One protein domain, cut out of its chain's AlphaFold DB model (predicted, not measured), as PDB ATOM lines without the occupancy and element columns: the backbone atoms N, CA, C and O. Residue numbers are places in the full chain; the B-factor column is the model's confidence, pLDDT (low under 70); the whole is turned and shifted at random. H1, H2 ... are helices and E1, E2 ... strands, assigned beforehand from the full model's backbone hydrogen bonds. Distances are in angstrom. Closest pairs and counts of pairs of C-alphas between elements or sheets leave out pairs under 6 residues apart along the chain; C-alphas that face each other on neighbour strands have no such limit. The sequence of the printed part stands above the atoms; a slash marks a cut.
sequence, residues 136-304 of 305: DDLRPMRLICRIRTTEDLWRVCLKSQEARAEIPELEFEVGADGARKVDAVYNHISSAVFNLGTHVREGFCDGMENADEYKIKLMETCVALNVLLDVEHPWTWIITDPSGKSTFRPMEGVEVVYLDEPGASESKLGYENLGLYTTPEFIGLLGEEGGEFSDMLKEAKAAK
ATOM      1  N   ASP A 136     253.303 319.941 277.446       78.25
ATOM      2  CA  ASP A 136     253.454 321.379 277.208       78.25
ATOM      3  C   ASP A 136     254.922 321.808 276.996       78.25
ATOM      4  O   ASP A 136     255.179 322.834 276.362       78.25
ATOM      5  N   ASP A 137     255.890 321.025 277.487       83.00
ATOM      6  CA  ASP A 137     257.327 321.276 277.311       83.00
ATOM      7  C   ASP A 137     257.875 320.651 276.014       83.00
ATOM      8  O   ASP A 137     258.983 320.974 275.570       83.00
ATOM      9  N   LEU A 138     257.103 319.757 275.386       89.12
ATOM     10  CA  LEU A 138     257.481 319.095 274.145       89.12
ATOM     11  C   LEU A 138     257.341 320.048 272.961       89.12
ATOM     12  O   LEU A 138     256.251 320.339 272.470       89.12
ATOM     13  N   ARG A 139     258.489 320.504 272.462       93.19
ATOM     14  CA  ARG A 139     258.572 321.388 271.300       93.19
ATOM     15  C   ARG A 139     259.229 320.678 270.119       93.19
ATOM     16  O   ARG A 139     260.236 319.991 270.317       93.19
ATOM     17  N   PRO A 140     258.729 320.877 268.887       94.88
ATOM     18  CA  PRO A 140     259.399 320.403 267.683       94.88
ATOM     19  C   PRO A 140     260.840 320.913 267.646       94.88
ATOM     20  O   PRO A 140     261.075 322.115 267.785       94.88
ATOM     21  N   MET A 141     261.813 320.029 267.449       95.25
ATOM     22  CA  MET A 141     263.222 320.404 267.547       95.25
ATOM     23  C   MET A 141     264.113 319.677 266.550       95.25
ATOM     24  O   MET A 141     263.770 318.639 265.984       95.25
ATOM     25  N   ARG A 142     265.301 320.237 266.362       96.69
ATOM     26  CA  ARG A 142     266.422 319.635 265.663       96.69
ATOM     27  C   ARG A 142     267.610 319.575 266.611       96.69
ATOM     28  O   ARG A 142     268.052 320.605 267.111       96.69
ATOM     29  N   LEU A 143     268.108 318.371 266.844       97.06
ATOM     30  CA  LEU A 143     269.315 318.102 267.613       97.06
ATOM     31  C   LEU A 143     270.477 317.922 266.640       97.06
ATOM     32  O   LEU A 143     270.365 317.153 265.688       97.06
ATOM     33  N   ILE A 144     271.580 318.621 266.871       97.69
ATOM     34  CA  ILE A 144     272.737 318.653 265.976       97.69
ATOM     35  C   ILE A 144     273.948 318.191 266.779       97.69
ATOM     36  O   ILE A 144     274.432 318.892 267.667       97.69
ATOM     37  N   CYS A 145     274.424 316.986 266.481       97.19
ATOM     38  CA  CYS A 145     275.553 316.360 267.152       97.19
ATOM     39  C   CYS A 145     276.761 316.329 266.208       97.19
ATOM     40  O   CYS A 145     276.717 315.710 265.144       97.19
ATOM     41  N   ARG A 146     277.852 317.008 266.581       96.88
ATOM     42  CA  ARG A 146     279.105 317.004 265.810       96.88
ATOM     43  C   ARG A 146     279.960 315.812 266.229       96.88
ATOM     44  O   ARG A 146     280.444 315.780 267.358       96.88
ATOM     45  N   ILE A 147     280.194 314.888 265.307       96.38
ATOM     46  CA  ILE A 147     281.050 313.722 265.509       96.38
ATOM     47  C   ILE A 147     282.472 314.111 265.112       96.38
ATOM     48  O   ILE A 147     282.755 314.364 263.941       96.38
ATOM     49  N   ARG A 148     283.361 314.245 266.100       94.56
ATOM     50  CA  ARG A 148     284.754 314.686 265.890       94.56
ATOM     51  C   ARG A 148     285.766 313.607 266.226       94.56
ATOM     52  O   ARG A 148     286.903 313.678 265.778       94.56
ATOM     53  N   THR A 149     285.362 312.662 267.061       93.06
ATOM     54  CA  THR A 149     286.191 311.563 267.533       93.06
ATOM     55  C   THR A 149     285.387 310.273 267.511       93.06
ATOM     56  O   THR A 149     284.158 310.295 267.578       93.06
ATOM     57  N   THR A 150     286.077 309.136 267.493       89.62
ATOM     58  CA  THR A 150     285.436 307.824 267.639       89.62
ATOM     59  C   THR A 150     284.673 307.692 268.958       89.62
ATOM     60  O   THR A 150     283.705 306.946 269.016       89.62
ATOM     61  N   GLU A 151     285.029 308.449 270.005       87.12
ATOM     62  CA  GLU A 151     284.273 308.477 271.264       87.12
ATOM     63  C   GLU A 151     282.854 309.043 271.091       87.12
ATOM     64  O   GLU A 151     281.931 308.584 271.767       87.12
ATOM     65  N   ASP A 152     282.656 309.996 270.172       91.19
ATOM     66  CA  ASP A 152     281.352 310.623 269.925       91.19
ATOM     67  C   ASP A 152     280.342 309.648 269.302       91.19
ATOM     68  O   ASP A 152     279.138 309.789 269.528       91.19
ATOM     69  N   LEU A 153     280.814 308.626 268.578       91.00
ATOM     70  CA  LEU A 153     279.964 307.589 267.982       91.00
ATOM     71  C   LEU A 153     279.189 306.781 269.026       91.00
ATOM     72  O   LEU A 153     278.154 306.193 268.722       91.00
ATOM     73  N   TRP A 154     279.665 306.775 270.266       88.38
ATOM     74  CA  TRP A 154     279.077 306.007 271.357       88.38
ATOM     75  C   TRP A 154     278.120 306.819 272.222       88.38
ATOM     76  O   TRP A 154     277.623 306.320 273.230       88.38
ATOM     77  N   ARG A 155     277.836 308.070 271.841       90.56
ATOM     78  CA  ARG A 155     276.732 308.832 272.431       90.56
ATOM     79  C   ARG A 155     275.434 308.073 272.178       90.56
ATOM     80  O   ARG A 155     275.121 307.750 271.031       90.56
ATOM     81  N   VAL A 156     274.678 307.818 273.241       90.12
ATOM     82  CA  VAL A 156     273.387 307.138 273.128       90.12
ATOM     83  C   VAL A 156     272.353 308.147 272.680       90.12
ATOM     84  O   VAL A 156     272.151 309.178 273.314       90.12
ATOM     85  N   CYS A 157     271.703 307.836 271.578       91.69
ATOM     86  CA  CYS A 157     270.651 308.599 270.960       91.69
ATOM     87  C   CYS A 157     269.322 307.871 271.180       91.69
ATOM     88  O   CYS A 157     269.155 306.713 270.802       91.69
ATOM     89  N   LEU A 158     268.348 308.571 271.755       92.81
ATOM     90  CA  LEU A 158     266.947 308.213 271.615       92.81
ATOM     91  C   LEU A 158     266.405 308.935 270.388       92.81
ATOM     92  O   LEU A 158     266.260 310.157 270.399       92.81
ATOM     93  N   LYS A 159     266.059 308.166 269.360       94.06
ATOM     94  CA  LYS A 159     265.305 308.623 268.197       94.06
ATOM     95  C   LYS A 159     263.827 308.272 268.389       94.06
ATOM     96  O   LYS A 159     263.467 307.101 268.547       94.06
ATOM     97  N   SER A 160     262.967 309.292 268.382       93.50
ATOM     98  CA  SER A 160     261.515 309.115 268.472       93.50
ATOM     99  C   SER A 160     260.943 308.436 267.213       93.50
ATOM    100  O   SER A 160     261.605 308.325 266.175       93.50
ATOM    101  N   GLN A 161     259.684 307.997 267.309       93.12
ATOM    102  CA  GLN A 161     258.951 307.337 266.219       93.12
ATOM    103  C   GLN A 161     258.730 308.258 265.010       93.12
ATOM    104  O   GLN A 161     258.708 307.793 263.873       93.12
ATOM    105  N   GLU A 162     258.581 309.560 265.262       93.50
ATOM    106  CA  GLU A 162     258.297 310.590 264.255       93.50
ATOM    107  C   GLU A 162     259.558 311.323 263.787       93.50
ATOM    108  O   GLU A 162     259.530 312.063 262.803       93.50
ATOM    109  N   ALA A 163     260.673 311.132 264.491       95.69
ATOM    110  CA  ALA A 163     261.928 311.757 264.137       95.69
ATOM    111  C   ALA A 163     262.511 311.158 262.854       95.69
ATOM    112  O   ALA A 163     262.280 309.997 262.521       95.69
ATOM    113  N   ARG A 164     263.370 311.915 262.186       96.19
ATOM    114  CA  ARG A 164     264.289 311.410 261.159       96.19
ATOM    115  C   ARG A 164     265.715 311.776 261.539       96.19
ATOM    116  O   ARG A 164     265.916 312.748 262.273       96.19
ATOM    117  N   ALA A 165     266.677 311.003 261.055       96.94
ATOM    118  CA  ALA A 165     268.089 311.298 261.242       96.94
ATOM    119  C   ALA A 165     268.768 311.580 259.902       96.94
ATOM    120  O   ALA A 165     268.429 310.956 258.904       96.94
ATOM    121  N   GLU A 166     269.714 312.510 259.880       97.38
ATOM    122  CA  GLU A 166     270.380 312.978 258.667       97.38
ATOM    123  C   GLU A 166     271.898 313.041 258.882       97.38
ATOM    124  O   GLU A 166     272.368 313.427 259.957       97.38
ATOM    125  N   ILE A 167     272.647 312.698 257.832       97.44
ATOM    126  CA  ILE A 167     274.080 312.972 257.684       97.44
ATOM    127  C   ILE A 167     274.233 313.904 256.479       97.44
ATOM    128  O   ILE A 167     274.291 313.428 255.339       97.44
ATOM    129  N   PRO A 168     274.266 315.229 256.697       96.38
ATOM    130  CA  PRO A 168     274.315 316.203 255.610       96.38
ATOM    131  C   PRO A 168     275.523 316.008 254.696       96.38
ATOM    132  O   PRO A 168     275.403 316.150 253.483       96.38
ATOM    133  N   GLU A 169     276.680 315.637 255.246       93.62
ATOM    134  CA  GLU A 169     277.899 315.444 254.462       93.62
ATOM    135  C   GLU A 169     277.765 314.355 253.384       93.62
ATOM    136  O   GLU A 169     278.393 314.469 252.332       93.62
ATOM    137  N   LEU A 170     276.911 313.348 253.611       92.62
ATOM    138  CA  LEU A 170     276.605 312.269 252.662       92.62
ATOM    139  C   LEU A 170     275.260 312.433 251.945       92.62
ATOM    140  O   LEU A 170     274.891 311.558 251.166       92.62
ATOM    141  N   GLU A 171     274.506 313.500 252.229       94.25
ATOM    142  CA  GLU A 171     273.108 313.643 251.792       94.25
ATOM    143  C   GLU A 171     272.257 312.405 252.150       94.25
ATOM    144  O   GLU A 171     271.358 311.992 251.416       94.25
ATOM    145  N   PHE A 172     272.568 311.786 253.293       95.06
ATOM    146  CA  PHE A 172     271.950 310.545 253.740       95.06
ATOM    147  C   PHE A 172     270.872 310.817 254.791       95.06
ATOM    148  O   PHE A 172     271.091 311.590 255.724       95.06
ATOM    149  N   GLU A 173     269.730 310.140 254.673       95.94
ATOM    150  CA  GLU A 173     268.613 310.245 255.613       95.94
ATOM    151  C   GLU A 173     268.122 308.858 256.049       95.94
ATOM    152  O   GLU A 173     267.870 307.969 255.233       95.94
ATOM    153  N   VAL A 174     267.912 308.705 257.357       93.56
ATOM    154  CA  VAL A 174     267.105 307.642 257.954       93.56
ATOM    155  C   VAL A 174     265.732 308.222 258.279       93.56
ATOM    156  O   VAL A 174     265.569 308.955 259.262       93.56
ATOM    157  N   GLY A 175     264.746 307.885 257.449       91.50
ATOM    158  CA  GLY A 175     263.374 308.366 257.591       91.50
ATOM    159  C   GLY A 175     262.686 307.922 258.890       91.50
ATOM    160  O   GLY A 175     263.164 307.058 259.633       91.50
ATOM    161  N   ALA A 176     261.526 308.518 259.162       89.44
ATOM    162  CA  ALA A 176     260.647 308.071 260.236       89.44
ATOM    163  C   ALA A 176     260.028 306.708 259.874       89.44
ATOM    164  O   ALA A 176     259.339 306.582 258.864       89.44
ATOM    165  N   ASP A 177     260.274 305.692 260.700       84.31
ATOM    166  CA  ASP A 177     259.813 304.310 260.508       84.31
ATOM    167  C   ASP A 177     258.747 303.894 261.539       84.31
ATOM    168  O   ASP A 177     258.342 302.734 261.587       84.31
ATOM    169  N   GLY A 178     258.288 304.833 262.375       82.44
ATOM    170  CA  GLY A 178     257.332 304.572 263.452       82.44
ATOM    171  C   GLY A 178     257.930 303.814 264.641       82.44
ATOM    172  O   GLY A 178     257.222 303.562 265.617       82.44
ATOM    173  N   ALA A 179     259.220 303.468 264.604       84.12
ATOM    174  CA  ALA A 179     259.898 302.772 265.685       84.12
ATOM    175  C   ALA A 179     260.639 303.764 266.586       84.12
ATOM    176  O   ALA A 179     261.372 304.645 266.132       84.12
ATOM    177  N   ARG A 180     260.472 303.601 267.900       87.94
ATOM    178  CA  ARG A 180     261.289 304.305 268.891       87.94
ATOM    179  C   ARG A 180     262.564 303.499 269.090       87.94
ATOM    180  O   ARG A 180     262.476 302.327 269.442       87.94
ATOM    181  N   LYS A 181     263.723 304.121 268.880       88.19
ATOM    182  CA  LYS A 181     265.027 303.450 268.948       88.19
ATOM    183  C   LYS A 181     265.938 304.174 269.927       88.19
ATOM    184  O   LYS A 181     266.073 305.392 269.847       88.19
ATOM    185  N   VAL A 182     266.535 303.422 270.844       89.69
ATOM    186  CA  VAL A 182     267.522 303.920 271.807       89.69
ATOM    187  C   VAL A 182     268.805 303.157 271.559       89.69
ATOM    188  O   VAL A 182     268.873 301.973 271.878       89.69
ATOM    189  N   ASP A 183     269.784 303.812 270.950       88.62
ATOM    190  CA  ASP A 183     271.054 303.169 270.640       88.62
ATOM    191  C   ASP A 183     272.193 304.181 270.446       88.62
ATOM    192  O   ASP A 183     271.967 305.387 270.377       88.62
ATOM    193  N   ALA A 184     273.435 303.714 270.377       90.50
ATOM    194  CA  ALA A 184     274.578 304.549 270.028       90.50
ATOM    195  C   ALA A 184     274.483 305.072 268.582       90.50
ATOM    196  O   ALA A 184     273.940 304.405 267.698       90.50
ATOM    197  N   VAL A 185     275.073 306.239 268.300       92.81
ATOM    198  CA  VAL A 185     275.178 306.775 266.924       92.81
ATOM    199  C   VAL A 185     275.840 305.761 265.980       92.81
ATOM    200  O   VAL A 185     275.334 305.537 264.879       92.81
ATOM    201  N   TYR A 186     276.894 305.071 266.434       91.44
ATOM    202  CA  TYR A 186     277.531 303.956 265.721       91.44
ATOM    203  C   TYR A 186     276.505 302.910 265.266       91.44
ATOM    204  O   TYR A 186     276.504 302.460 264.118       91.44
ATOM    205  N   ASN A 187     275.611 302.531 266.177       88.12
ATOM    206  CA  ASN A 187     274.665 301.444 265.987       88.12
ATOM    207  C   ASN A 187     273.545 301.846 265.024       88.12
ATOM    208  O   ASN A 187     273.106 301.031 264.211       88.12
ATOM    209  N   HIS A 188     273.147 303.121 265.025       91.06
ATOM    210  CA  HIS A 188     272.235 303.659 264.018       91.06
ATOM    211  C   HIS A 188     272.825 303.584 262.600       91.06
ATOM    212  O   HIS A 188     272.130 303.156 261.675       91.06
ATOM    213  N   ILE A 189     274.102 303.940 262.429       92.19
ATOM    214  CA  ILE A 189     274.797 303.878 261.130       92.19
ATOM    215  C   ILE A 189     274.984 302.429 260.685       92.19
ATOM    216  O   ILE A 189     274.648 302.075 259.557       92.19
ATOM    217  N   SER A 190     275.460 301.568 261.577       89.81
ATOM    218  CA  SER A 190     275.679 300.151 261.276       89.81
ATOM    219  C   SER A 190     274.374 299.433 260.916       89.81
ATOM    220  O   SER A 190     274.333 298.630 259.983       89.81
ATOM    221  N   SER A 191     273.270 299.786 261.582       88.81
ATOM    222  CA  SER A 191     271.929 299.314 261.214       88.81
ATOM    223  C   SER A 191     271.519 299.791 259.818       88.81
ATOM    224  O   SER A 191     270.949 299.019 259.047       88.81
ATOM    225  N   ALA A 192     271.825 301.043 259.459       91.31
ATOM    226  CA  ALA A 192     271.576 301.552 258.114       91.31
ATOM    227  C   ALA A 192     272.377 300.776 257.056       91.31
ATOM    228  O   ALA A 192     271.788 300.294 256.089       91.31
ATOM    229  N   VAL A 193     273.680 300.567 257.276       90.12
ATOM    230  CA  VAL A 193     274.547 299.753 256.404       90.12
ATOM    231  C   VAL A 193     273.971 298.347 256.216       90.12
ATOM    232  O   VAL A 193     273.862 297.862 255.088       90.12
ATOM    233  N   PHE A 194     273.558 297.692 257.304       88.44
ATOM    234  CA  PHE A 194     272.969 296.357 257.238       88.44
ATOM    235  C   PHE A 194     271.677 296.331 256.411       88.44
ATOM    236  O   PHE A 194     271.522 295.461 255.549       88.44
ATOM    237  N   ASN A 195     270.771 297.286 256.638       89.50
ATOM    238  CA  ASN A 195     269.495 297.373 255.926       89.50
ATOM    239  C   ASN A 195     269.705 297.589 254.423       89.50
ATOM    240  O   ASN A 195     269.140 296.856 253.610       89.50
ATOM    241  N   LEU A 196     270.573 298.532 254.045       88.94
ATOM    242  CA  LEU A 196     270.925 298.783 252.645       88.94
ATOM    243  C   LEU A 196     271.570 297.545 251.998       88.94
ATOM    244  O   LEU A 196     271.183 297.142 250.900       88.94
ATOM    245  N   GLY A 197     272.494 296.879 252.698       86.19
ATOM    246  CA  GLY A 197     273.120 295.644 252.219       86.19
ATOM    247  C   GLY A 197     272.123 294.497 252.020       86.19
ATOM    248  O   GLY A 197     272.230 293.741 251.051       86.19
ATOM    249  N   THR A 198     271.122 294.373 252.892       87.25
ATOM    250  CA  THR A 198     270.039 293.387 252.746       87.25
ATOM    251  C   THR A 198     269.169 293.690 251.529       87.25
ATOM    252  O   THR A 198     268.897 292.772 250.757       87.25
ATOM    253  N   HIS A 199     268.834 294.961 251.269       84.31
ATOM    254  CA  HIS A 199     268.098 295.349 250.060       84.31
ATOM    255  C   HIS A 199     268.807 294.937 248.761       84.31
ATOM    256  O   HIS A 199     268.150 294.530 247.798       84.31
ATOM    257  N   VAL A 200     270.142 294.992 248.740       83.12
ATOM    258  CA  VAL A 200     270.951 294.528 247.603       83.12
ATOM    259  C   VAL A 200     270.951 292.998 247.505       83.12
ATOM    260  O   VAL A 200     270.729 292.464 246.417       83.12
ATOM    261  N   ARG A 201     271.176 292.284 248.620       82.12
ATOM    262  CA  ARG A 201     271.272 290.809 248.652       82.12
ATOM    263  C   ARG A 201     269.959 290.100 248.334       82.12
ATOM    264  O   ARG A 201     269.979 289.086 247.645       82.12
ATOM    265  N   GLU A 202     268.841 290.611 248.840       86.25
ATOM    266  CA  GLU A 202     267.516 290.005 248.648       86.25
ATOM    267  C   GLU A 202     266.881 290.370 247.300       86.25
ATOM    268  O   GLU A 202     265.772 289.935 246.999       86.25
ATOM    269  N   GLY A 203     267.580 291.146 246.462       79.00
ATOM    270  CA  GLY A 203     267.128 291.432 245.106       79.00
ATOM    271  C   GLY A 203     265.880 292.312 245.059       79.00
ATOM    272  O   GLY A 203     265.114 292.229 244.107       79.00
ATOM    273  N   PHE A 204     265.668 293.199 246.041       77.25
ATOM    274  CA  PHE A 204     264.514 294.119 246.050       77.25
ATOM    275  C   PHE A 204     264.411 294.991 244.789       77.25
ATOM    276  O   PHE A 204     263.346 295.506 244.460       77.25
ATOM    277  N   CYS A 205     265.533 295.160 244.094       76.00
ATOM    278  CA  CYS A 205     265.666 295.981 242.898       76.00
ATOM    279  C   CYS A 205     265.562 295.139 241.610       76.00
ATOM    280  O   CYS A 205     265.604 295.691 240.509       76.00
ATOM    281  N   ASP A 206     265.452 293.809 241.726       76.56
ATOM    282  CA  ASP A 206     265.473 292.871 240.605       76.56
ATOM    283  C   ASP A 206     264.151 292.962 239.838       76.56
ATOM    284  O   ASP A 206     263.115 292.446 240.250       76.56
ATOM    285  N   GLY A 207     264.187 293.682 238.719       75.88
ATOM    286  CA  GLY A 207     263.009 294.012 237.914       75.88
ATOM    287  C   GLY A 207     262.807 295.512 237.700       75.88
ATOM    288  O   GLY A 207     261.955 295.891 236.900       75.88
ATOM    289  N   MET A 208     263.600 296.362 238.358       82.19
ATOM    290  CA  MET A 208     263.651 297.793 238.055       82.19
ATOM    291  C   MET A 208     264.511 298.070 236.815       82.19
ATOM    292  O   MET A 208     265.522 297.409 236.565       82.19
ATOM    293  N   GLU A 209     264.129 299.093 236.049       79.38
ATOM    294  CA  GLU A 209     264.998 299.669 235.024       79.38
ATOM    295  C   GLU A 209     266.254 300.239 235.710       79.38
ATOM    296  O   GLU A 209     266.147 300.950 236.707       79.38
ATOM    297  N   ASN A 210     267.446 299.888 235.218       82.00
ATOM    298  CA  ASN A 210     268.743 300.233 235.826       82.00
ATOM    299  C   ASN A 210     269.012 299.624 237.218       82.00
ATOM    300  O   ASN A 210     269.747 300.210 238.014       82.00
ATOM    301  N   ALA A 211     268.488 298.424 237.500       82.50
ATOM    302  CA  ALA A 211     268.743 297.697 238.751       82.50
ATOM    303  C   ALA A 211     270.236 297.638 239.144       82.50
ATOM    304  O   ALA A 211     270.566 297.845 240.309       82.50
ATOM    305  N   ASP A 212     271.139 297.416 238.181       81.38
ATOM    306  CA  ASP A 212     272.587 297.383 238.433       81.38
ATOM    307  C   ASP A 212     273.119 298.726 238.955       81.38
ATOM    308  O   ASP A 212     273.894 298.756 239.906       81.38
ATOM    309  N   GLU A 213     272.691 299.844 238.360       82.75
ATOM    310  CA  GLU A 213     273.124 301.182 238.782       82.75
ATOM    311  C   GLU A 213     272.595 301.512 240.179       82.75
ATOM    312  O   GLU A 213     273.301 302.100 240.996       82.75
ATOM    313  N   TYR A 214     271.364 301.093 240.477       83.69
ATOM    314  CA  TYR A 214     270.781 301.273 241.799       83.69
ATOM    315  C   TYR A 214     271.536 300.463 242.862       83.69
ATOM    316  O   TYR A 214     271.898 301.004 243.904       83.69
ATOM    317  N   LYS A 215     271.847 299.190 242.581       83.38
ATOM    318  CA  LYS A 215     272.653 298.339 243.473       83.38
ATOM    319  C   LYS A 215     274.037 298.930 243.726       83.38
ATOM    320  O   LYS A 215     274.476 298.946 244.869       83.38
ATOM    321  N   ILE A 216     274.684 299.443 242.680       82.50
ATOM    322  CA  ILE A 216     275.972 300.136 242.790       82.50
ATOM    323  C   ILE A 216     275.866 301.307 243.769       82.50
ATOM    324  O   ILE A 216     276.625 301.343 244.730       82.50
ATOM    325  N   LYS A 217     274.890 302.204 243.589       84.88
ATOM    326  CA  LYS A 217     274.719 303.372 244.470       84.88
ATOM    327  C   LYS A 217     274.437 302.976 245.917       84.88
ATOM    328  O   LYS A 217     274.967 303.591 246.832       84.88
ATOM    329  N   LEU A 218     273.642 301.927 246.141       86.81
ATOM    330  CA  LEU A 218     273.425 301.399 247.492       86.81
ATOM    331  C   LEU A 218     274.728 300.903 248.129       86.81
ATOM    332  O   LEU A 218     274.975 301.172 249.303       86.81
ATOM    333  N   MET A 219     275.562 300.192 247.365       83.19
ATOM    334  CA  MET A 219     276.859 299.712 247.844       83.19
ATOM    335  C   MET A 219     277.836 300.864 248.107       83.19
ATOM    336  O   MET A 219     278.504 300.844 249.137       83.19
ATOM    337  N   GLU A 220     277.876 301.883 247.244       83.75
ATOM    338  CA  GLU A 220     278.663 303.107 247.457       83.75
ATOM    339  C   GLU A 220     278.267 303.790 248.772       83.75
ATOM    340  O   GLU A 220     279.132 304.107 249.589       83.75
ATOM    341  N   THR A 221     276.964 303.931 249.029       87.88
ATOM    342  CA  THR A 221     276.464 304.484 250.293       87.88
ATOM    343  C   THR A 221     276.873 303.625 251.491       87.88
ATOM    344  O   THR A 221     277.292 304.171 252.508       87.88
ATOM    345  N   CYS A 222     276.804 302.292 251.395       87.69
ATOM    346  CA  CYS A 222     277.272 301.406 252.467       87.69
ATOM    347  C   CYS A 222     278.757 301.615 252.783       87.69
ATOM    348  O   CYS A 222     279.123 301.668 253.955       87.69
ATOM    349  N   VAL A 223     279.611 301.727 251.764       84.88
ATOM    350  CA  VAL A 223     281.048 301.979 251.950       84.88
ATOM    351  C   VAL A 223     281.260 303.337 252.613       84.88
ATOM    352  O   VAL A 223     281.927 303.416 253.640       84.88
ATOM    353  N   ALA A 224     280.619 304.387 252.096       87.31
ATOM    354  CA  ALA A 224     280.745 305.732 252.643       87.31
ATOM    355  C   ALA A 224     280.301 305.816 254.115       87.31
ATOM    356  O   ALA A 224     280.979 306.437 254.929       87.31
ATOM    357  N   LEU A 225     279.204 305.142 254.480       90.12
ATOM    358  CA  LEU A 225     278.735 305.058 255.865       90.12
ATOM    359  C   LEU A 225     279.718 304.319 256.784       90.12
ATOM    360  O   LEU A 225     279.893 304.746 257.921       90.12
ATOM    361  N   ASN A 226     280.364 303.243 256.316       87.25
ATOM    362  CA  ASN A 226     281.380 302.544 257.112       87.25
ATOM    363  C   ASN A 226     282.588 303.440 257.389       87.25
ATOM    364  O   ASN A 226     283.065 303.476 258.515       87.25
ATOM    365  N   VAL A 227     283.026 304.225 256.406       86.25
ATOM    366  CA  VAL A 227     284.175 305.126 256.581       86.25
ATOM    367  C   VAL A 227     283.893 306.227 257.613       86.25
ATOM    368  O   VAL A 227     284.787 306.654 258.345       86.25
ATOM    369  N   LEU A 228     282.634 306.653 257.765       89.62
ATOM    370  CA  LEU A 228     282.261 307.586 258.836       89.62
ATOM    371  C   LEU A 228     282.449 307.012 260.247       89.62
ATOM    372  O   LEU A 228     282.562 307.797 261.196       89.62
ATOM    373  N   LEU A 229     282.488 305.685 260.403       89.25
ATOM    374  CA  LEU A 229     282.710 305.023 261.692       89.25
ATOM    375  C   LEU A 229     284.167 305.125 262.164       89.25
ATOM    376  O   LEU A 229     284.421 305.033 263.364       89.25
ATOM    377  N   ASP A 230     285.110 305.383 261.258       86.50
ATOM    378  CA  ASP A 230     286.514 305.616 261.617       86.50
ATOM    379  C   ASP A 230     286.761 307.060 262.079       86.50
ATOM    380  O   ASP A 230     287.718 307.343 262.803       86.50
ATOM    381  N   VAL A 231     285.864 307.985 261.712       90.25
ATOM    382  CA  VAL A 231     285.929 309.417 262.053       90.25
ATOM    383  C   VAL A 231     287.267 310.057 261.644       90.25
ATOM    384  O   VAL A 231     287.797 310.922 262.340       90.25
ATOM    385  N   GLU A 232     287.824 309.665 260.491       87.19
ATOM    386  CA  GLU A 232     289.023 310.318 259.933       87.19
ATOM    387  C   GLU A 232     288.780 311.810 259.663       87.19
ATOM    388  O   GLU A 232     289.648 312.662 259.879       87.19
ATOM    389  N   HIS A 233     287.555 312.129 259.241       88.50
ATOM    390  CA  HIS A 233     287.069 313.483 259.046       88.50
ATOM    391  C   HIS A 233     285.808 313.730 259.888       88.50
ATOM    392  O   HIS A 233     284.900 312.894 259.886       88.50
ATOM    393  N   PRO A 234     285.712 314.871 260.603       93.38
ATOM    394  CA  PRO A 234     284.527 315.199 261.386       93.38
ATOM    395  C   PRO A 234     283.272 315.299 260.523       93.38
ATOM    396  O   PRO A 234     283.321 315.814 259.409       93.38
ATOM    397  N   TRP A 235     282.136 314.877 261.060       95.81
ATOM    398  CA  TRP A 235     280.859 314.892 260.350       95.81
ATOM    399  C   TRP A 235     279.701 315.164 261.314       95.81
ATOM    400  O   TRP A 235     279.903 315.271 262.529       95.81
ATOM    401  N   THR A 236     278.491 315.355 260.789       97.56
ATOM    402  CA  THR A 236     277.352 315.822 261.583       97.56
ATOM    403  C   THR A 236     276.215 314.804 261.583       97.56
ATOM    404  O   THR A 236     275.727 314.400 260.535       97.56
ATOM    405  N   TRP A 237     275.756 314.428 262.777       97.62
ATOM    406  CA  TRP A 237     274.547 313.633 262.973       97.62
ATOM    407  C   TRP A 237     273.412 314.547 263.430       97.62
ATOM    408  O   TRP A 237     273.475 315.140 264.512       97.62
ATOM    409  N   ILE A 238     272.378 314.682 262.605       97.56
ATOM    410  CA  ILE A 238     271.224 315.539 262.888       97.56
ATOM    411  C   ILE A 238     270.006 314.673 263.160       97.56
ATOM    412  O   ILE A 238     269.709 313.776 262.385       97.56
ATOM    413  N   ILE A 239     269.256 314.979 264.216       97.38
ATOM    414  CA  ILE A 239     267.928 314.407 264.453       97.38
ATOM    415  C   ILE A 239     266.914 315.525 264.368       97.38
ATOM    416  O   ILE A 239     266.939 316.445 265.182       97.38
ATOM    417  N   THR A 240     265.999 315.436 263.412       96.88
ATOM    418  CA  THR A 240     264.836 316.318 263.369       96.88
ATOM    419  C   THR A 240     263.639 315.577 263.941       96.88
ATOM    420  O   THR A 240     263.203 314.584 263.361       96.88
ATOM    421  N   ASP A 241     263.098 316.069 265.053       96.12
ATOM    422  CA  ASP A 241     261.998 315.453 265.786       96.12
ATOM    423  C   ASP A 241     260.818 316.420 265.962       96.12
ATOM    424  O   ASP A 241     260.871 317.313 266.815       96.12
ATOM    425  N   PRO A 242     259.725 316.231 265.202       94.38
ATOM    426  CA  PRO A 242     258.496 316.999 265.376       94.38
ATOM    427  C   PRO A 242     257.864 316.851 266.766       94.38
ATOM    428  O   PRO A 242     257.210 317.779 267.228       94.38
ATOM    429  N   SER A 243     258.071 315.714 267.438       92.62
ATOM    430  CA  SER A 243     257.449 315.413 268.734       92.62
ATOM    431  C   SER A 243     258.216 315.961 269.941       92.62
ATOM    432  O   SER A 243     257.688 315.941 271.048       92.62
ATOM    433  N   GLY A 244     259.466 316.401 269.759       92.56
ATOM    434  CA  GLY A 244     260.308 316.908 270.849       92.56
ATOM    435  C   GLY A 244     260.809 315.856 271.849       92.56
ATOM    436  O   GLY A 244     261.322 316.223 272.902       92.56
ATOM    437  N   LYS A 245     260.677 314.553 271.560       92.50
ATOM    438  CA  LYS A 245     260.975 313.458 272.509       92.50
ATOM    439  C   LYS A 245     262.391 312.891 272.394       92.50
ATOM    440  O   LYS A 245     262.839 312.188 273.296       92.50
ATOM    441  N   SER A 246     263.072 313.134 271.278       93.94
ATOM    442  CA  SER A 246     264.416 312.623 270.992       93.94
ATOM    443  C   SER A 246     265.463 313.261 271.902       93.94
ATOM    444  O   SER A 246     265.304 314.393 272.341       93.94
ATOM    445  N   THR A 247     266.551 312.561 272.210       93.50
ATOM    446  CA  THR A 247     267.595 313.103 273.096       93.50
ATOM    447  C   THR A 247     268.916 312.354 272.943       93.50
ATOM    448  O   THR A 247     268.933 311.225 272.457       93.50
ATOM    449  N   PHE A 248     270.018 312.967 273.376       91.88
ATOM    450  CA  PHE A 248     271.333 312.335 273.460       91.88
ATOM    451  C   PHE A 248     271.780 312.163 274.909       91.88
ATOM    452  O   PHE A 248     271.415 312.927 275.801       91.88
ATOM    453  N   ARG A 249     272.659 311.193 275.142       88.62
ATOM    454  CA  ARG A 249     273.395 311.053 276.392       88.62
ATOM    455  C   ARG A 249     274.877 310.781 276.094       88.62
ATOM    456  O   ARG A 249     275.187 309.748 275.497       88.62
ATOM    457  N   PRO A 250     275.797 311.676 276.508       88.88
ATOM    458  CA  PRO A 250     275.553 313.007 277.086       88.88
ATOM    459  C   PRO A 250     274.993 314.025 276.068       88.88
ATOM    460  O   PRO A 250     275.250 313.925 274.872       88.88
ATOM    461  N   MET A 251     274.281 315.046 276.567       89.56
ATOM    462  CA  MET A 251     273.809 316.200 275.773       89.56
ATOM    463  C   MET A 251     274.891 317.267 275.537       89.56
ATOM    464  O   MET A 251     274.691 318.194 274.757       89.56
ATOM    465  N   GLU A 252     276.032 317.181 276.220       90.69
ATOM    466  CA  GLU A 252     277.092 318.183 276.111       90.69
ATOM    467  C   GLU A 252     277.624 318.291 274.672       90.69
ATOM    468  O   GLU A 252     277.975 317.296 274.032       90.69
ATOM    469  N   GLY A 253     277.664 319.516 274.145       89.31
ATOM    470  CA  GLY A 253     278.080 319.791 272.767       89.31
ATOM    471  C   GLY A 253     277.045 319.440 271.691       89.31
ATOM    472  O   GLY A 253     277.367 319.565 270.513       89.31
ATOM    473  N   VAL A 254     275.832 319.017 272.067       95.31
ATOM    474  CA  VAL A 254     274.701 318.880 271.138       95.31
ATOM    475  C   VAL A 254     273.969 320.214 271.055       95.31
ATOM    476  O   VAL A 254     273.510 320.748 272.064       95.31
ATOM    477  N   GLU A 255     273.861 320.759 269.849       96.06
ATOM    478  CA  GLU A 255     273.144 322.010 269.606       96.06
ATOM    479  C   GLU A 255     271.658 321.707 269.369       96.06
ATOM    480  O   GLU A 255     271.315 320.748 268.677       96.06
ATOM    481  N   VAL A 256     270.767 322.514 269.951       95.38
ATOM    482  CA  VAL A 256     269.310 322.334 269.846       95.38
ATOM    483  C   VAL A 256     268.706 323.542 269.147       95.38
ATOM    484  O   VAL A 256     268.910 324.678 269.570       95.38
ATOM    485  N   VAL A 257     267.945 323.293 268.085       95.31
ATOM    486  CA  VAL A 257     267.178 324.308 267.357       95.31
ATOM    487  C   VAL A 257     265.700 323.959 267.466       95.31
ATOM    488  O   VAL A 257     265.278 322.920 266.965       95.31
ATOM    489  N   TYR A 258     264.903 324.819 268.091       95.12
ATOM    490  CA  TYR A 258     263.454 324.640 268.156       95.12
ATOM    491  C   TYR A 258     262.802 325.113 266.855       95.12
ATOM    492  O   TYR A 258     263.040 326.227 266.398       95.12
ATOM    493  N   LEU A 259     262.011 324.248 266.223       92.94
ATOM    494  CA  LEU A 259     261.481 324.457 264.869       92.94
ATOM    495  C   LEU A 259     260.233 325.343 264.827       92.94
ATOM    496  O   LEU A 259     259.819 325.764 263.749       92.94
ATOM    497  N   ASP A 260     259.637 325.618 265.981       91.88
ATOM    498  CA  ASP A 260     258.547 326.575 266.161       91.88
ATOM    499  C   ASP A 260     259.046 328.032 266.273       91.88
ATOM    500  O   ASP A 260     258.241 328.964 266.219       91.88
ATOM    501  N   GLU A 261     260.363 328.256 266.380       91.12
ATOM    502  CA  GLU A 261     260.947 329.595 266.466       91.12
ATOM    503  C   GLU A 261     261.126 330.261 265.086       91.12
ATOM    504  O   GLU A 261     261.478 329.605 264.096       91.12
ATOM    505  N   PRO A 262     260.930 331.592 264.985       87.62
ATOM    506  CA  PRO A 262     261.128 332.317 263.733       87.62
ATOM    507  C   PRO A 262     262.565 332.166 263.210       87.62
ATOM    508  O   PRO A 262     263.523 332.446 263.925       87.62
ATOM    509  N   GLY A 263     262.717 331.766 261.945       85.38
ATOM    510  CA  GLY A 263     264.025 331.575 261.303       85.38
ATOM    511  C   GLY A 263     264.661 330.198 261.533       85.38
ATOM    512  O   GLY A 263     265.691 329.900 260.930       85.38
ATOM    513  N   ALA A 264     264.043 329.316 262.327       85.75
ATOM    514  CA  ALA A 264     264.552 327.962 262.552       85.75
ATOM    515  C   ALA A 264     264.600 327.115 261.268       85.75
ATOM    516  O   ALA A 264     265.548 326.361 261.048       85.75
ATOM    517  N   SER A 265     263.613 327.279 260.381       79.44
ATOM    518  CA  SER A 265     263.572 326.614 259.072       79.44
ATOM    519  C   SER A 265     264.691 327.063 258.127       79.44
ATOM    520  O   SER A 265     265.106 326.293 257.265       79.44
ATOM    521  N   GLU A 266     265.189 328.289 258.293       84.69
ATOM    522  CA  GLU A 266     266.249 328.891 257.474       84.69
ATOM    523  C   GLU A 266     267.649 328.631 258.049       84.69
ATOM    524  O   GLU A 266     268.656 328.868 257.375       84.69
ATOM    525  N   SER A 267     267.725 328.134 259.289       89.00
ATOM    526  CA  SER A 267     268.983 327.814 259.953       89.00
ATOM    527  C   SER A 267     269.751 326.750 259.173       89.00
ATOM    528  O   SER A 267     269.292 325.619 258.996       89.00
ATOM    529  N   LYS A 268     270.961 327.119 258.744       90.69
ATOM    530  CA  LYS A 268     271.926 326.218 258.098       90.69
ATOM    531  C   LYS A 268     272.799 325.459 259.095       90.69
ATOM    532  O   LYS A 268     273.723 324.768 258.675       90.69
ATOM    533  N   LEU A 269     272.534 325.611 260.391       91.81
ATOM    534  CA  LEU A 269     273.317 324.965 261.431       91.81
ATOM    535  C   LEU A 269     273.267 323.443 261.253       91.81
ATOM    536  O   LEU A 269     272.185 322.861 261.155       91.81
ATOM    537  N   GLY A 270     274.442 322.827 261.178       89.69
ATOM    538  CA  GLY A 270     274.625 321.401 260.909       89.69
ATOM    539  C   GLY A 270     274.702 321.029 259.422       89.69
ATOM    540  O   GLY A 270     275.205 319.959 259.106       89.69
ATOM    541  N   TYR A 271     274.275 321.904 258.507       93.75
ATOM    542  CA  TYR A 271     274.262 321.666 257.055       93.75
ATOM    543  C   TYR A 271     275.392 322.396 256.317       93.75
ATOM    544  O   TYR A 271     275.335 322.579 255.102       93.75
ATOM    545  N   GLU A 272     276.424 322.858 257.025       92.94
ATOM    546  CA  GLU A 272     277.496 323.669 256.435       92.94
ATOM    547  C   GLU A 272     278.323 322.891 255.406       92.94
ATOM    548  O   GLU A 272     278.846 323.484 254.465       92.94
ATOM    549  N   ASN A 273     278.391 321.570 255.576       89.62
ATOM    550  CA  ASN A 273     279.163 320.642 254.755       89.62
ATOM    551  C   ASN A 273     278.264 319.736 253.895       89.62
ATOM    552  O   ASN A 273     278.662 318.624 253.561       89.62
ATOM    553  N   LEU A 274     277.040 320.172 253.571       91.06
ATOM    554  CA  LEU A 274     276.100 319.392 252.757       91.06
ATOM    555  C   LEU A 274     276.768 318.879 251.468       91.06
ATOM    556  O   LEU A 274     277.304 319.675 250.694       91.06
ATOM    557  N   GLY A 275     276.733 317.561 251.254       85.62
ATOM    558  CA  GLY A 275     277.297 316.907 250.069       85.62
ATOM    559  C   GLY A 275     278.828 316.892 249.993       85.62
ATOM    560  O   GLY A 275     279.393 316.571 248.951       85.62
ATOM    561  N   LEU A 276     279.544 317.237 251.070       86.56
ATOM    562  CA  LEU A 276     281.010 317.257 251.060       86.56
ATOM    563  C   LEU A 276     281.615 315.887 250.693       86.56
ATOM    564  O   LEU A 276     282.622 315.822 249.986       86.56
ATOM    565  N   TYR A 277     280.979 314.800 251.133       83.12
ATOM    566  CA  TYR A 277     281.461 313.426 250.964       83.12
ATOM    567  C   TYR A 277     280.794 312.683 249.802       83.12
ATOM    568  O   TYR A 277     281.067 311.506 249.590       83.12
ATOM    569  N   THR A 278     279.959 313.359 249.008       77.62
ATOM    570  CA  THR A 278     279.372 312.794 247.780       77.62
ATOM    571  C   THR A 278     280.250 313.047 246.547       77.62
ATOM    572  O   THR A 278     279.959 312.569 245.449       77.62
ATOM    573  N   THR A 279     281.356 313.786 246.709       66.44
ATOM    574  CA  THR A 279     282.265 314.131 245.613       66.44
ATOM    575  C   THR A 279     283.193 312.962 245.245       66.44
ATOM    576  O   THR A 279     283.701 312.267 246.130       66.44
ATOM    577  N   PRO A 280     283.492 312.746 243.946       62.16
ATOM    578  CA  PRO A 280     284.435 311.712 243.512       62.16
ATOM    579  C   PRO A 280     285.834 311.857 244.123       62.16
ATOM    580  O   PRO A 280     286.524 310.858 244.310       62.16
ATOM    581  N   GLU A 281     286.254 313.089 244.435       62.12
ATOM    582  CA  GLU A 281     287.526 313.353 245.112       62.12
ATOM    583  C   GLU A 281     287.548 312.784 246.531       62.12
ATOM    584  O   GLU A 281     288.558 312.214 246.936       62.12
ATOM    585  N   PHE A 282     286.438 312.899 247.266       60.91
ATOM    586  CA  PHE A 282     286.342 312.373 248.623       60.91
ATOM    587  C   PHE A 282     286.201 310.852 248.627       60.91
ATOM    588  O   PHE A 282     286.898 310.192 249.384       60.91
ATOM    589  N   ILE A 283     285.399 310.289 247.715       61.41
ATOM    590  CA  ILE A 283     285.271 308.833 247.518       61.41
ATOM    591  C   ILE A 283     286.631 308.201 247.180       61.41
ATOM    592  O   ILE A 283     286.957 307.128 247.682       61.41
ATOM    593  N   GLY A 284     287.455 308.880 246.375       56.47
ATOM    594  CA  GLY A 284     288.815 308.440 246.052       56.47
ATOM    595  C   GLY A 284     289.823 308.566 247.204       56.47
ATOM    596  O   GLY A 284     290.890 307.960 247.129       56.47
ATOM    597  N   LEU A 285     289.506 309.332 248.254       54.16
ATOM    598  CA  LEU A 285     290.329 309.477 249.459       54.16
ATOM    599  C   LEU A 285     290.073 308.373 250.498       54.16
ATOM    600  O   LEU A 285     290.935 308.161 251.344       54.16
ATOM    601  N   LEU A 286     288.956 307.637 250.407       52.69
ATOM    602  CA  LEU A 286     288.555 306.585 251.359       52.69
ATOM    603  C   LEU A 286     289.333 305.250 251.205       52.69
ATOM    604  O   LEU A 286     288.860 304.203 251.638       52.69
ATOM    605  N   GLY A 287     290.533 305.267 250.608       47.84
ATOM    606  CA  GLY A 287     291.467 304.128 250.575       47.84
ATOM    607  C   GLY A 287     291.332 303.149 249.393       47.84
ATOM    608  O   GLY A 287     290.442 303.264 248.552       47.84
ATOM    609  N   GLU A 288     292.263 302.184 249.313       48.44
ATOM    610  CA  GLU A 288     292.449 301.238 248.186       48.44
ATOM    611  C   GLU A 288     291.186 300.424 247.825       48.44
ATOM    612  O   GLU A 288     290.983 300.132 246.647       48.44
ATOM    613  N   GLU A 289     290.283 300.152 248.776       47.41
ATOM    614  CA  GLU A 289     288.991 299.486 248.513       47.41
ATOM    615  C   GLU A 289     288.008 300.377 247.726       47.41
ATOM    616  O   GLU A 289     287.271 299.891 246.866       47.41
ATOM    617  N   GLY A 290     288.040 301.697 247.941       42.97
ATOM    618  CA  GLY A 290     287.311 302.669 247.120       42.97
ATOM    619  C   GLY A 290     287.947 302.864 245.739       42.97
ATOM    620  O   GLY A 290     287.247 303.148 244.765       42.97
ATOM    621  N   GLY A 291     289.265 302.657 245.632       44.41
ATOM    622  CA  GLY A 291     290.032 302.696 244.384       44.41
ATOM    623  C   GLY A 291     289.723 301.528 243.442       44.41
ATOM    624  O   GLY A 291     289.385 301.764 242.282       44.41
ATOM    625  N   GLU A 292     289.753 300.285 243.941       51.25
ATOM    626  CA  GLU A 292     289.357 299.099 243.160       51.25
ATOM    627  C   GLU A 292     287.890 299.184 242.710       51.25
ATOM    628  O   GLU A 292     287.561 298.853 241.569       51.25
ATOM    629  N   PHE A 293     287.006 299.713 243.564       49.53
ATOM    630  CA  PHE A 293     285.600 299.922 243.221       49.53
ATOM    631  C   PHE A 293     285.409 301.053 242.192       49.53
ATOM    632  O   PHE A 293     284.640 300.907 241.240       49.53
ATOM    633  N   SER A 294     286.158 302.157 242.315       46.56
ATOM    634  CA  SER A 294     286.200 303.251 241.329       46.56
ATOM    635  C   SER A 294     286.664 302.770 239.952       46.56
ATOM    636  O   SER A 294     286.120 303.184 238.923       46.56
ATOM    637  N   ASP A 295     287.636 301.862 239.911       54.44
ATOM    638  CA  ASP A 295     288.146 301.296 238.666       54.44
ATOM    639  C   ASP A 295     287.184 300.253 238.068       54.44
ATOM    640  O   ASP A 295     286.911 300.318 236.867       54.44
ATOM    641  N   MET A 296     286.526 299.419 238.885       52.53
ATOM    642  CA  MET A 296     285.394 298.588 238.437       52.53
ATOM    643  C   MET A 296     284.243 299.428 237.852       52.53
ATOM    644  O   MET A 296     283.614 299.030 236.870       52.53
ATOM    645  N   LEU A 297     283.971 300.615 238.407       47.00
ATOM    646  CA  LEU A 297     282.945 301.539 237.905       47.00
ATOM    647  C   LEU A 297     283.318 302.173 236.565       47.00
ATOM    648  O   LEU A 297     282.453 302.347 235.699       47.00
ATOM    649  N   LYS A 298     284.597 302.512 236.372       53.38
ATOM    650  CA  LYS A 298     285.106 302.971 235.074       53.38
ATOM    651  C   LYS A 298     285.005 301.860 234.032       53.38
ATOM    652  O   LYS A 298     284.560 302.139 232.919       53.38
ATOM    653  N   GLU A 299     285.331 300.618 234.388       52.44
ATOM    654  CA  GLU A 299     285.206 299.462 233.492       52.44
ATOM    655  C   GLU A 299     283.744 299.143 233.139       52.44
ATOM    656  O   GLU A 299     283.427 298.952 231.964       52.44
ATOM    657  N   ALA A 300     282.822 299.174 234.105       45.88
ATOM    658  CA  ALA A 300     281.397 298.932 233.863       45.88
ATOM    659  C   ALA A 300     280.739 300.020 232.992       45.88
ATOM    660  O   ALA A 300     279.875 299.716 232.166       45.88
ATOM    661  N   LYS A 301     281.158 301.288 233.140       44.59
ATOM    662  CA  LYS A 301     280.728 302.393 232.264       44.59
ATOM    663  C   LYS A 301     281.350 302.299 230.869       44.59
ATOM    664  O   LYS A 301     280.666 302.588 229.891       44.59
ATOM    665  N   ALA A 302     282.606 301.862 230.761       52.78
ATOM    666  CA  ALA A 302     283.285 301.661 229.481       52.78
ATOM    667  C   ALA A 302     282.736 300.457 228.694       52.78
ATOM    668  O   ALA A 302     282.675 300.513 227.473       52.78
ATOM    669  N   ALA A 303     282.277 299.401 229.372       45.94
ATOM    670  CA  ALA A 303     281.688 298.216 228.743       45.94
ATOM    671  C   ALA A 303     280.275 298.442 228.163       45.94
ATOM    672  O   ALA A 303     279.755 297.577 227.455       45.94
ATOM    673  N   LYS A 304     279.639 299.581 228.474       47.38
ATOM    674  CA  LYS A 304     278.312 299.979 227.973       47.38
ATOM    675  C   LYS A 304     278.357 301.146 226.964       47.38
ATOM    676  O   LYS A 304     277.291 301.605 226.556       47.38
TER     677      LYS A 304
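Overview. This is residues 136 to 304 of the 305 residues of an uncharacterized protein of Pycnococcus provasolii (UniProt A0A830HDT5). A five-stranded antiparallel sheet and a small three-stranded one lie partly face to face, E2 over E6, and from them a long helical hairpin, H2 and H3, runs off toward the other end of the model. H5 lies loosely beyond H3, so that H2, H3 and H5 make a row of nearly aligned helices; short H1 sits beside the sheets, and a long stretch, residues 259 to 279, leads from E8 to short H4. The printed part has 169 residues, with five named helices and eight named strands in the order E1 H1 E2 E3 E4 E5 H2 H3 E6 E7 E8 H4 H5, and its class is mixed, helices and strands. The sheets run E4 E3 E6 E1 E8 and E5 E2 E7, both antiparallel throughout. The whole is compact by its radius of gyration of the C-alphas, 17.4 A, yet elongated in outline, with spans of 60 by 33 by 29 A.

Arrangement. In the larger sheet, inner strands E1, residues 141 to 147, and E6, residues 235 to 241, are antiparallel at 162 degrees, with N 143 and O 239 within hydrogen-bond range at 2.8 A. On the other side of E1 is edge strand E8, residues 254 to 258, with N 144 and O 255 at 2.8 A. On the other side of E6 is E3, residues 164 to 167, with N 166 and O 238 at 2.8 A. E3 forms a hairpin with edge strand E4, residues 172 to 174, with N 167 and O 172 at 2.8 A. From edge to edge the strands' lines turn by 74 degrees. In the smaller sheet, E2, residues 156 to 159, is the inner strand between edge strands E5, residues 181 to 184, and E7, residues 247 to 249; N 157 and O 183 are 2.7 A apart, and N 158 and O 247 are 2.8 A apart. Between the sheets, the closest C-alphas of E2 and E6 are those of Lys 159 and Ile 239, 7.4 A apart. H2, residues 185 to 201, only grazes the larger sheet, with residues 185 to 192. H2 touches H1, residues 150 to 154, with residues 185 to 186 alone; their closest C-alphas are those of Tyr 186 and Leu 153, 4.9 A apart. H2 and H3, residues 211 to 227, form a helical hairpin and touch, closest at the C-alphas of Val 193 and Cys 222, 5.1 A, opposite ways at a shallow tilt of 22 degrees. H3 and H5, residues 288 to 302, are close but not clearly touching, with the C-alphas of Val 223 and Gly 290 closest at 7.9 A. H4, residues 280 to 283, is close to H3 but not clearly touching it, with the C-alphas of Ile 283 and Ala 224 closest at 7.5 A. H2 and H5 are apart. In H2, H3 and H5 every O i to N i+4 pair is within hydrogen-bond range; in H1 0 of 1 is, beside 2 of 2 O i to N i+3 pairs, and H4 is too short for an O i to N i+4 pair.

Along the chain. E1 begins at C-alpha 141, (263.222, 320.404, 267.547), and is 19.1 A long; E6 is 19.6 A and E8 13.0 A. H2 begins at C-alpha 185, (275.178, 306.775, 266.924), and is 24.6 A long; H3 is 24.7 A. H5 is 20.8 A long and ends at C-alpha 302, (283.285, 301.661, 229.481).

Size, cuts and confidence. The two C-alphas farthest apart, those of Asp 136 and Ala 303, are 60.7 A apart. The printed part has no cut. The link from E8 to H4, 21 residues, is long. The mean pLDDT of the printed part is 83.8, and residues 279 to 304 are under 70.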